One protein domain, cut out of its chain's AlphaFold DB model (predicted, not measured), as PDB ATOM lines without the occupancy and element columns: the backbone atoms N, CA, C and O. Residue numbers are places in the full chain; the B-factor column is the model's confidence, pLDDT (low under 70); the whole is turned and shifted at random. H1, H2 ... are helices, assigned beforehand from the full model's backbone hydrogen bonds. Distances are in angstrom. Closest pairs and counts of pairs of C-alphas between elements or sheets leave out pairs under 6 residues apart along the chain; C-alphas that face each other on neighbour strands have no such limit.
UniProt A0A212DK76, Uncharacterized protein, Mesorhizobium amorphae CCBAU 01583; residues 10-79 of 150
ATOM      1  N   PRO A  10      -4.918   2.804  96.336       89.38
ATOM      2  CA  PRO A  10      -5.520   2.437  95.052       89.38
ATOM      3  C   PRO A  10      -7.020   2.763  94.974       89.38
ATOM      4  O   PRO A  10      -7.506   3.167  93.922       89.38
ATOM      5  N   LEU A  11      -7.756   2.677  96.086       90.06
ATOM      6  CA  LEU A  11      -9.181   3.010  96.113       90.06
ATOM      7  C   LEU A  11      -9.426   4.527  96.012       90.06
ATOM      8  O   LEU A  11     -10.413   4.954  95.412       90.06
ATOM      9  N   VAL A  12      -8.504   5.352  96.524       91.25
ATOM     10  CA  VAL A  12      -8.521   6.811  96.299       91.25
ATOM     11  C   VAL A  12      -8.417   7.123  94.804       91.25
ATOM     12  O   VAL A  12      -9.168   7.957  94.303       91.25
ATOM     13  N   VAL A  13      -7.527   6.431  94.084       90.38
ATOM     14  CA  VAL A  13      -7.377   6.597  92.630       90.38
ATOM     15  C   VAL A  13      -8.636   6.135  91.897       90.38
ATOM     16  O   VAL A  13      -9.141   6.863  91.048       90.38
ATOM     17  N   ALA A  14      -9.194   4.977  92.257       91.06
ATOM     18  CA  ALA A  14     -10.413   4.462  91.636       91.06
ATOM     19  C   ALA A  14     -11.607   5.425  91.777       91.06
ATOM     20  O   ALA A  14     -12.279   5.723  90.789       91.06
ATOM     21  N   HIS A  15     -11.841   5.980  92.971       90.25
ATOM     22  CA  HIS A  15     -12.896   6.980  93.173       90.25
ATOM     23  C   HIS A  15     -12.611   8.315  92.474       90.25
ATOM     24  O   HIS A  15     -13.549   8.989  92.049       90.25
ATOM     25  N   ALA A  16     -11.337   8.696  92.326       89.81
ATOM     26  CA  ALA A  16     -10.961   9.874  91.549       89.81
ATOM     27  C   ALA A  16     -11.264   9.687  90.053       89.81
ATOM     28  O   ALA A  16     -11.789  10.607  89.431       89.81
ATOM     29  N   LEU A  17     -10.995   8.497  89.501       89.31
ATOM     30  CA  LEU A  17     -11.336   8.143  88.118       89.31
ATOM     31  C   LEU A  17     -12.851   8.081  87.901       89.31
ATOM     32  O   LEU A  17     -13.350   8.616  86.917       89.31
ATOM     33  N   ALA A  18     -13.588   7.492  88.846       88.50
ATOM     34  CA  ALA A  18     -15.047   7.443  88.799       88.50
ATOM     35  C   ALA A  18     -15.708   8.828  88.954       88.50
ATOM     36  O   ALA A  18     -16.892   8.978  88.657       88.50
ATOM     37  N   GLY A  19     -14.980   9.827  89.471       88.69
ATOM     38  CA  GLY A  19     -15.474  11.187  89.704       88.69
ATOM     39  C   GLY A  19     -16.507  11.311  90.831       88.69
ATOM     40  O   GLY A  19     -17.031  12.398  91.070       88.69
ATOM     41  N   THR A  20     -16.810  10.220  91.539       86.50
ATOM     42  CA  THR A  20     -17.775  10.192  92.640       86.50
ATOM     43  C   THR A  20     -17.481   9.058  93.628       86.50
ATOM     44  O   THR A  20     -16.898   8.025  93.292       86.50
ATOM     45  N   VAL A  21     -17.927   9.248  94.870       87.25
ATOM     46  CA  VAL A  21     -17.887   8.241  95.944       87.25
ATOM     47  C   VAL A  21     -19.188   7.447  96.072       87.25
ATOM     48  O   VAL A  21     -19.243   6.492  96.834       87.25
ATOM     49  N   THR A  22     -20.242   7.841  95.353       88.06
ATOM     50  CA  THR A  22     -21.573   7.211  95.441       88.06
ATOM     51  C   THR A  22     -21.758   6.040  94.482       88.06
ATOM     52  O   THR A  22     -22.799   5.397  94.520       88.06
ATOM     53  N   LYS A  23     -20.793   5.820  93.590       86.12
ATOM     54  CA  LYS A  23     -20.837   4.797  92.546       86.12
ATOM     55  C   LYS A  23     -20.395   3.447  93.099       86.12
ATOM     56  O   LYS A  23     -19.408   3.395  93.839       86.12
ATOM     57  N   ASP A  24     -21.085   2.376  92.720       88.69
ATOM     58  CA  ASP A  24     -20.681   1.019  93.078       88.69
ATOM     59  C   ASP A  24     -19.595   0.527  92.112       88.69
ATOM     60  O   ASP A  24     -19.867   0.077  91.001       88.69
ATOM     61  N   LEU A  25     -18.337   0.600  92.552       87.38
ATOM     62  CA  LEU A  25     -17.176   0.196  91.754       87.38
ATOM     63  C   LEU A  25     -17.107  -1.320  91.479       87.38
ATOM     64  O   LEU A  25     -16.241  -1.755  90.717       87.38
ATOM     65  N   THR A  26     -17.961  -2.132  92.112       85.44
ATOM     66  CA  THR A  26     -17.997  -3.590  91.907       85.44
ATOM     67  C   THR A  26     -18.879  -3.989  90.728       85.44
ATOM     68  O   THR A  26     -18.571  -4.962  90.037       85.44
ATOM     69  N   THR A  27     -19.942  -3.222  90.468       86.81
ATOM     70  CA  THR A  27     -20.917  -3.499  89.403       86.81
ATOM     71  C   THR A  27     -20.888  -2.484  88.275       86.81
ATOM     72  O   THR A  27     -21.283  -2.815  87.161       86.81
ATOM     73  N   GLU A  28     -20.458  -1.251  88.540       89.00
ATOM     74  CA  GLU A  28     -20.457  -0.176  87.552       89.00
ATOM     75  C   GLU A  28     -19.054   0.033  86.956       89.00
ATOM     76  O   GLU A  28     -18.056  -0.008  87.685       89.00
ATOM     77  N   PRO A  29     -18.945   0.312  85.644       90.38
ATOM     78  CA  PRO A  29     -17.660   0.599  85.016       90.38
ATOM     79  C   PRO A  29     -17.110   1.946  85.494       90.38
ATOM     80  O   PRO A  29     -17.863   2.899  85.682       90.38
ATOM     81  N   LEU A  30     -15.796   2.062  85.656       88.06
ATOM     82  CA  LEU A  30     -15.104   3.309  85.998       88.06
ATOM     83  C   LEU A  30     -15.236   4.354  84.887       88.06
ATOM     84  O   LEU A  30     -15.419   5.534  85.177       88.06
ATOM     85  N   GLY A  31     -15.197   3.903  83.637       87.31
ATOM     86  CA  GLY A  31     -15.328   4.718  82.438       87.31
ATOM     87  C   GLY A  31     -15.249   3.849  81.189       87.31
ATOM     88  O   GLY A  31     -15.295   2.623  81.279       87.31
ATOM     89  N   GLU A  32     -15.121   4.494  80.039       89.50
ATOM     90  CA  GLU A  32     -14.918   3.831  78.751       89.50
ATOM     91  C   GLU A  32     -13.447   3.941  78.341       89.50
ATOM     92  O   GLU A  32     -12.779   4.945  78.622       89.50
ATOM     93  N   ASP A  33     -12.924   2.895  77.705       88.56
ATOM     94  CA  ASP A  33     -11.599   2.924  77.101       88.56
ATOM     95  C   ASP A  33     -11.595   3.746  75.791       88.56
ATOM     96  O   ASP A  33     -12.584   4.359  75.389       88.56
ATOM     97  N   LYS A  34     -10.460   3.768  75.085       88.75
ATOM     98  CA  LYS A  34     -10.344   4.496  73.806       88.75
ATOM     99  C   LYS A  34     -11.206   3.911  72.680       88.75
ATOM    100  O   LYS A  34     -11.392   4.586  71.670       88.75
ATOM    101  N   ASN A  35     -11.680   2.681  72.836       87.19
ATOM    102  CA  ASN A  35     -12.483   1.948  71.867       87.19
ATOM    103  C   ASN A  35     -13.980   1.966  72.229       87.19
ATOM    104  O   ASN A  35     -14.787   1.434  71.469       87.19
ATOM    105  N   GLY A  36     -14.357   2.599  73.348       87.38
ATOM    106  CA  GLY A  36     -15.728   2.645  73.854       87.38
ATOM    107  C   GLY A  36     -16.124   1.427  74.693       87.38
ATOM    108  O   GLY A  36     -17.308   1.241  74.969       87.38
ATOM    109  N   GLU A  37     -15.173   0.578  75.092       89.38
ATOM    110  CA  GLU A  37     -15.450  -0.576  75.947       89.38
ATOM    111  C   GLU A  37     -15.501  -0.174  77.433       89.38
ATOM    112  O   GLU A  37     -14.655   0.596  77.899       89.38
ATOM    113  N   PRO A  38     -16.475  -0.687  78.209       89.56
ATOM    114  CA  PRO A  38     -16.601  -0.367  79.626       89.56
ATOM    115  C   PRO A  38     -15.468  -1.004  80.443       89.56
ATOM    116  O   PRO A  38     -15.347  -2.227  80.498       89.56
ATOM    117  N   VAL A  39     -14.684  -0.175  81.136       90.50
ATOM    118  CA  VAL A  39     -13.577  -0.603  82.008       90.50
ATOM    119  C   VAL A  39     -14.048  -0.667  83.452       90.50
ATOM    120  O   VAL A  39     -14.495   0.336  84.012       90.50
ATOM    121  N   TYR A  40     -13.909  -1.821  84.091       91.31
ATOM    122  CA  TYR A  40     -14.285  -2.046  85.485       91.31
ATOM    123  C   TYR A  40     -13.075  -1.965  86.413       91.31
ATOM    124  O   TYR A  40     -11.924  -2.085  85.996       91.31
ATOM    125  N   LEU A  41     -13.332  -1.824  87.717       89.94
ATOM    126  CA  LEU A  41     -12.266  -1.801  88.720       89.94
ATOM    127  C   LEU A  41     -11.376  -3.046  88.649       89.94
ATOM    128  O   LEU A  41     -10.158  -2.933  88.727       89.94
ATOM    129  N   LYS A  42     -11.983  -4.221  88.455       87.69
ATOM    130  CA  LYS A  42     -11.284  -5.510  88.340       87.69
ATOM    131  C   LYS A  42     -10.282  -5.564  87.178       87.69
ATOM    132  O   LYS A  42      -9.327  -6.322  87.271       87.69
ATOM    133  N   ASP A  43     -10.489  -4.773  86.125       87.56
ATOM    134  CA  ASP A  43      -9.657  -4.813  84.916       87.56
ATOM    135  C   ASP A  43      -8.340  -4.046  85.111       87.56
ATOM    136  O   ASP A  43      -7.345  -4.325  84.450       87.56
ATOM    137  N   ILE A  44      -8.324  -3.084  86.040       87.19
ATOM    138  CA  ILE A  44      -7.154  -2.249  86.346       87.19
ATOM    139  C   ILE A  44      -6.544  -2.550  87.718       87.19
ATOM    140  O   ILE A  44      -5.540  -1.942  88.093       87.19
ATOM    141  N   TRP A  45      -7.174  -3.425  88.506       88.62
ATOM    142  CA  TRP A  45      -6.730  -3.715  89.861       88.62
ATOM    143  C   TRP A  45      -5.561  -4.704  89.835       88.62
ATOM    144  O   TRP A  45      -5.751  -5.846  89.413       88.62
ATOM    145  N   PRO A  46      -4.367  -4.312  90.310       87.81
ATOM    146  CA  PRO A  46      -3.220  -5.203  90.296       87.81
ATOM    147  C   PRO A  46      -3.429  -6.359  91.276       87.81
ATOM    148  O   PRO A  46      -3.933  -6.180  92.393       87.81
ATOM    149  N   SER A  47      -3.014  -7.554  90.876       90.62
ATOM    150  CA  SER A  47      -3.011  -8.714  91.760       90.62
ATOM    151  C   SER A  47      -1.922  -8.587  92.830       90.62
ATOM    152  O   SER A  47      -0.892  -7.937  92.640       90.62
ATOM    153  N   SER A  48      -2.105  -9.262  93.968       89.06
ATOM    154  CA  SER A  48      -1.094  -9.275  95.034       89.06
ATOM    155  C   SER A  48       0.264  -9.810  94.561       89.06
ATOM    156  O   SER A  48       1.295  -9.369  95.061       89.06
ATOM    157  N   ALA A  49       0.269 -10.735  93.594       92.12
ATOM    158  CA  ALA A  49       1.490 -11.297  93.023       92.12
ATOM    159  C   ALA A  49       2.261 -10.259  92.190       92.12
ATOM    160  O   ALA A  49       3.457 -10.085  92.403       92.12
ATOM    161  N   GLU A  50       1.574  -9.514  91.317       89.19
ATOM    162  CA  GLU A  50       2.192  -8.447  90.513       89.19
ATOM    163  C   GLU A  50       2.752  -7.324  91.395       89.19
ATOM    164  O   GLU A  50       3.838  -6.804  91.134       89.19
ATOM    165  N   ILE A  51       2.042  -6.970  92.476       89.62
ATOM    166  CA  ILE A  51       2.520  -5.980  93.452       89.62
ATOM    167  C   ILE A  51       3.806  -6.477  94.122       89.62
ATOM    168  O   ILE A  51       4.767  -5.714  94.233       89.62
ATOM    169  N   GLN A  52       3.837  -7.737  94.562       89.38
ATOM    170  CA  GLN A  52       4.996  -8.311  95.239       89.38
ATOM    171  C   GLN A  52       6.213  -8.384  94.309       89.38
ATOM    172  O   GLN A  52       7.291  -7.933  94.692       89.38
ATOM    173  N   GLU A  53       6.035  -8.861  93.076       92.94
ATOM    174  CA  GLU A  53       7.107  -8.911  92.075       92.94
ATOM    175  C   GLU A  53       7.656  -7.507  91.776       92.94
ATOM    176  O   GLU A  53       8.872  -7.290  91.716       92.94
ATOM    177  N   PHE A  54       6.771  -6.512  91.655       90.88
ATOM    178  CA  PHE A  54       7.184  -5.129  91.450       90.88
ATOM    179  C   PHE A  54       7.980  -4.581  92.643       90.88
ATOM    180  O   PHE A  54       8.989  -3.897  92.438       90.88
ATOM    181  N   ILE A  55       7.556  -4.874  93.876       89.38
ATOM    182  CA  ILE A  55       8.273  -4.471  95.093       89.38
ATOM    183  C   ILE A  55       9.659  -5.112  95.122       89.38
ATOM    184  O   ILE A  55      10.643  -4.394  95.280       89.38
ATOM    185  N   GLU A  56       9.763  -6.423  94.915       88.75
ATOM    186  CA  GLU A  56      11.045  -7.140  94.939       88.75
ATOM    187  C   GLU A  56      12.028  -6.608  93.892       88.75
ATOM    188  O   GLU A  56      13.218  -6.451  94.170       88.75
ATOM    189  N   LYS A  57      11.526  -6.256  92.706       90.62
ATOM    190  CA  LYS A  57      12.347  -5.733  91.610       90.62
ATOM    191  C   LYS A  57      12.810  -4.287  91.816       90.62
ATOM    192  O   LYS A  57      13.894  -3.930  91.358       90.62
ATOM    193  N   ASN A  58      11.993  -3.437  92.443       88.56
ATOM    194  CA  ASN A  58      12.229  -1.986  92.476       88.56
ATOM    195  C   ASN A  58      12.641  -1.450  93.854       88.56
ATOM    196  O   ASN A  58      13.281  -0.401  93.938       88.56
ATOM    197  N   VAL A  59      12.284  -2.136  94.938       87.12
ATOM    198  CA  VAL A  59      12.532  -1.695  96.315       87.12
ATOM    199  C   VAL A  59      13.795  -2.381  96.833       87.12
ATOM    200  O   VAL A  59      13.761  -3.254  97.697       87.12
ATOM    201  N   THR A  60      14.944  -1.993  96.273       89.00
ATOM    202  CA  THR A  60      16.237  -2.603  96.612       89.00
ATOM    203  C   THR A  60      16.947  -1.888  97.758       89.00
ATOM    204  O   THR A  60      16.722  -0.706  98.042       89.00
ATOM    205  N   ARG A  61      17.881  -2.589  98.410       86.94
ATOM    206  CA  ARG A  61      18.733  -2.008  99.457       86.94
ATOM    207  C   ARG A  61      19.536  -0.811  98.944       86.94
ATOM    208  O   ARG A  61      19.706   0.151  99.696       86.94
ATOM    209  N   GLU A  62      20.011  -0.832  97.694       86.06
ATOM    210  CA  GLU A  62      20.752   0.305  97.132       86.06
ATOM    211  C   GLU A  62      19.876   1.554  97.009       86.06
ATOM    212  O   GLU A  62      20.369   2.660  97.237       86.06
ATOM    213  N   LEU A  63      18.584   1.400  96.692       86.38
ATOM    214  CA  LEU A  63      17.643   2.520  96.643       86.38
ATOM    215  C   LEU A  63      17.529   3.195  98.016       86.38
ATOM    216  O   LEU A  63      17.628   4.421  98.102       86.38
ATOM    217  N   PHE A  64      17.384   2.409  99.087       84.56
ATOM    218  CA  PHE A  64      17.367   2.944 100.449       84.56
ATOM    219  C   PHE A  64      18.694   3.606 100.806       84.56
ATOM    220  O   PHE A  64      18.695   4.755 101.245       84.56
ATOM    221  N   ALA A  65      19.823   2.930 100.575       85.06
ATOM    222  CA  ALA A  65      21.142   3.475 100.888       85.06
ATOM    223  C   ALA A  65      21.384   4.818 100.179       85.06
ATOM    224  O   ALA A  65      21.817   5.781 100.809       85.06
ATOM    225  N   ARG A  66      21.017   4.916  98.894       85.00
ATOM    226  CA  ARG A  66      21.106   6.153  98.111       85.00
ATOM    227  C   ARG A  66      20.212   7.253  98.675       85.00
ATOM    228  O   ARG A  66      20.668   8.377  98.833       85.00
ATOM    229  N   LYS A  67      18.949   6.945  98.989       82.38
ATOM    230  CA  LYS A  67      18.017   7.944  99.531       82.38
ATOM    231  C   LYS A  67      18.454   8.462 100.897       82.38
ATOM    232  O   LYS A  67      18.299   9.652 101.133       82.38
ATOM    233  N   TYR A  68      19.017   7.609 101.753       79.56
ATOM    234  CA  TYR A  68      19.489   8.000 103.084       79.56
ATOM    235  C   TYR A  68      20.840   8.727 103.079       79.56
ATOM    236  O   TYR A  68      21.078   9.540 103.970       79.56
ATOM    237  N   ALA A  69      21.701   8.485 102.085       78.31
ATOM    238  CA  ALA A  69      23.003   9.147 101.982       78.31
ATOM    239  C   ALA A  69      22.893  10.680 101.879       78.31
ATOM    240  O   ALA A  69      23.734  11.396 102.420       78.31
ATOM    241  N   ASP A  70      21.836  11.182 101.237       72.25
ATOM    242  CA  ASP A  70      21.669  12.615 100.971       72.25
ATOM    243  C   ASP A  70      20.769  13.336 101.988       72.25
ATOM    244  O   ASP A  70      20.696  14.566 101.977       72.25
ATOM    245  N   VAL A  71      20.134  12.616 102.925       73.62
ATOM    246  CA  VAL A  71      19.226  13.215 103.930       73.62
ATOM    247  C   VAL A  71      19.951  14.242 104.801       73.62
ATOM    248  O   VAL A  71      19.372  15.262 105.163       73.62
ATOM    249  N   PHE A  72      21.225  13.997 105.108       68.44
ATOM    250  CA  PHE A  72      22.019  14.881 105.961       68.44
ATOM    251  C   PHE A  72      22.669  16.043 105.211       68.44
ATOM    252  O   PHE A  72      23.029  17.035 105.839       68.44
ATOM    253  N   LYS A  73      22.823  15.945 103.885       76.75
ATOM    254  CA  LYS A  73      23.378  17.046 103.088       76.75
ATOM    255  C   LYS A  73      22.366  18.173 102.907       76.75
ATOM    256  O   LYS A  73      22.782  19.326 102.840       76.75
ATOM    257  N   GLY A  74      21.071  17.850 102.854       75.88
ATOM    258  CA  GLY A  74      20.036  18.816 102.491       75.88
ATOM    259  C   GLY A  74      20.198  19.317 101.051       75.88
ATOM    260  O   GLY A  74      21.101  18.897 100.324       75.88
ATOM    261  N   ASP A  75      19.305  20.203 100.622       80.88
ATOM    262  CA  ASP A  75      19.432  20.884  99.334       80.88
ATOM    263  C   ASP A  75      20.377  22.097  99.430       80.88
ATOM    264  O   ASP A  75      20.836  22.486 100.508       80.88
ATOM    265  N   GLU A  76      20.688  22.724  98.291       84.12
ATOM    266  CA  GLU A  76      21.553  23.912  98.278       84.12
ATOM    267  C   GLU A  76      21.007  25.057  99.140       84.12
ATOM    268  O   GLU A  76      21.780  25.860  99.661       84.12
ATOM    269  N   TYR A  77      19.682  25.172  99.264       84.00
ATOM    270  CA  TYR A  77      19.052  26.211 100.073       84.00
ATOM    271  C   TYR A  77      19.293  25.966 101.558       84.00
ATOM    272  O   TYR A  77      19.669  26.903 102.258       84.00
ATOM    273  N   TRP A  78      19.160  24.719 102.016       84.25
ATOM    274  CA  TRP A  78      19.465  24.308 103.382       84.25
ATOM    275  C   TRP A  78      20.929  24.570 103.742       84.25
ATOM    276  O   TRP A  78      21.211  25.138 104.794       84.25
ATOM    277  N   GLN A  79      21.860  24.253 102.839       82.44
ATOM    278  CA  GLN A  79      23.293  24.491 103.056       82.44
ATOM    279  C   GLN A  79      23.670  25.979 103.087       82.44
ATOM    280  O   GLN A  79      24.649  26.355 103.729       82.44
TER     281      GLN A  79
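What this domain is: This is residues 10 to 79 of the 150 residues of an uncharacterized protein of Mesorhizobium amorphae CCBAU 01583 (UniProt A0A212DK76). The longest helix, H3, opens a long arm that sticks out from a small body and goes on through H4 to H5 in a wide open curve; residues 47 to 79 stand free. The body is a small knot of H1, H2 and the long loop between them, in which residues 31 to 32 pair antiparallel with residues 38 to 39. The printed part has 70 residues with five named helices, H1 to H5 in order along the chain, and no named strand; its class is all helix. The whole is extended, with a radius of gyration of the C-alphas of 19.3 A, and spans 51 by 31 by 24 A.

Where its parts are: Find C-alpha 48 at (-1.094, -9.275, 95.034); from there H3, residues 48 to 58, runs 15.4 A to C-alpha 58. Next look at H4, residues 61 to 69, 12.2 A long, and H5, residues 76 to 79, which ends at C-alpha 79 at (23.293, 24.491, 103.056). Back in the body, H1, residues 10 to 18, begins at C-alpha 10 at (-5.520, 2.437, 95.052) and is 12.4 A long, and H2 is residues 41 to 44.

How they stand to each other: H3 is apart from H2 and from H4, though tight links join it to both. H4 and H5 are apart too. H1 and H2 are close but not clearly touching: their closest C-alphas, of Ala 14 and Leu 41, are 7.2 A apart. In H1, H3 and H4 every O i to N i+4 pair is within hydrogen-bond range; H2 and H5 are too short for such a pair.

The domain as a whole: The C-alphas of Thr 27 and Gln 79, the two farthest apart, are 54.1 A apart. The printed part has no cut. The link from H1 to H2 is long, with 22 residues. Mean pLDDT of the printed part is 86.8, and residue 72 is under 70.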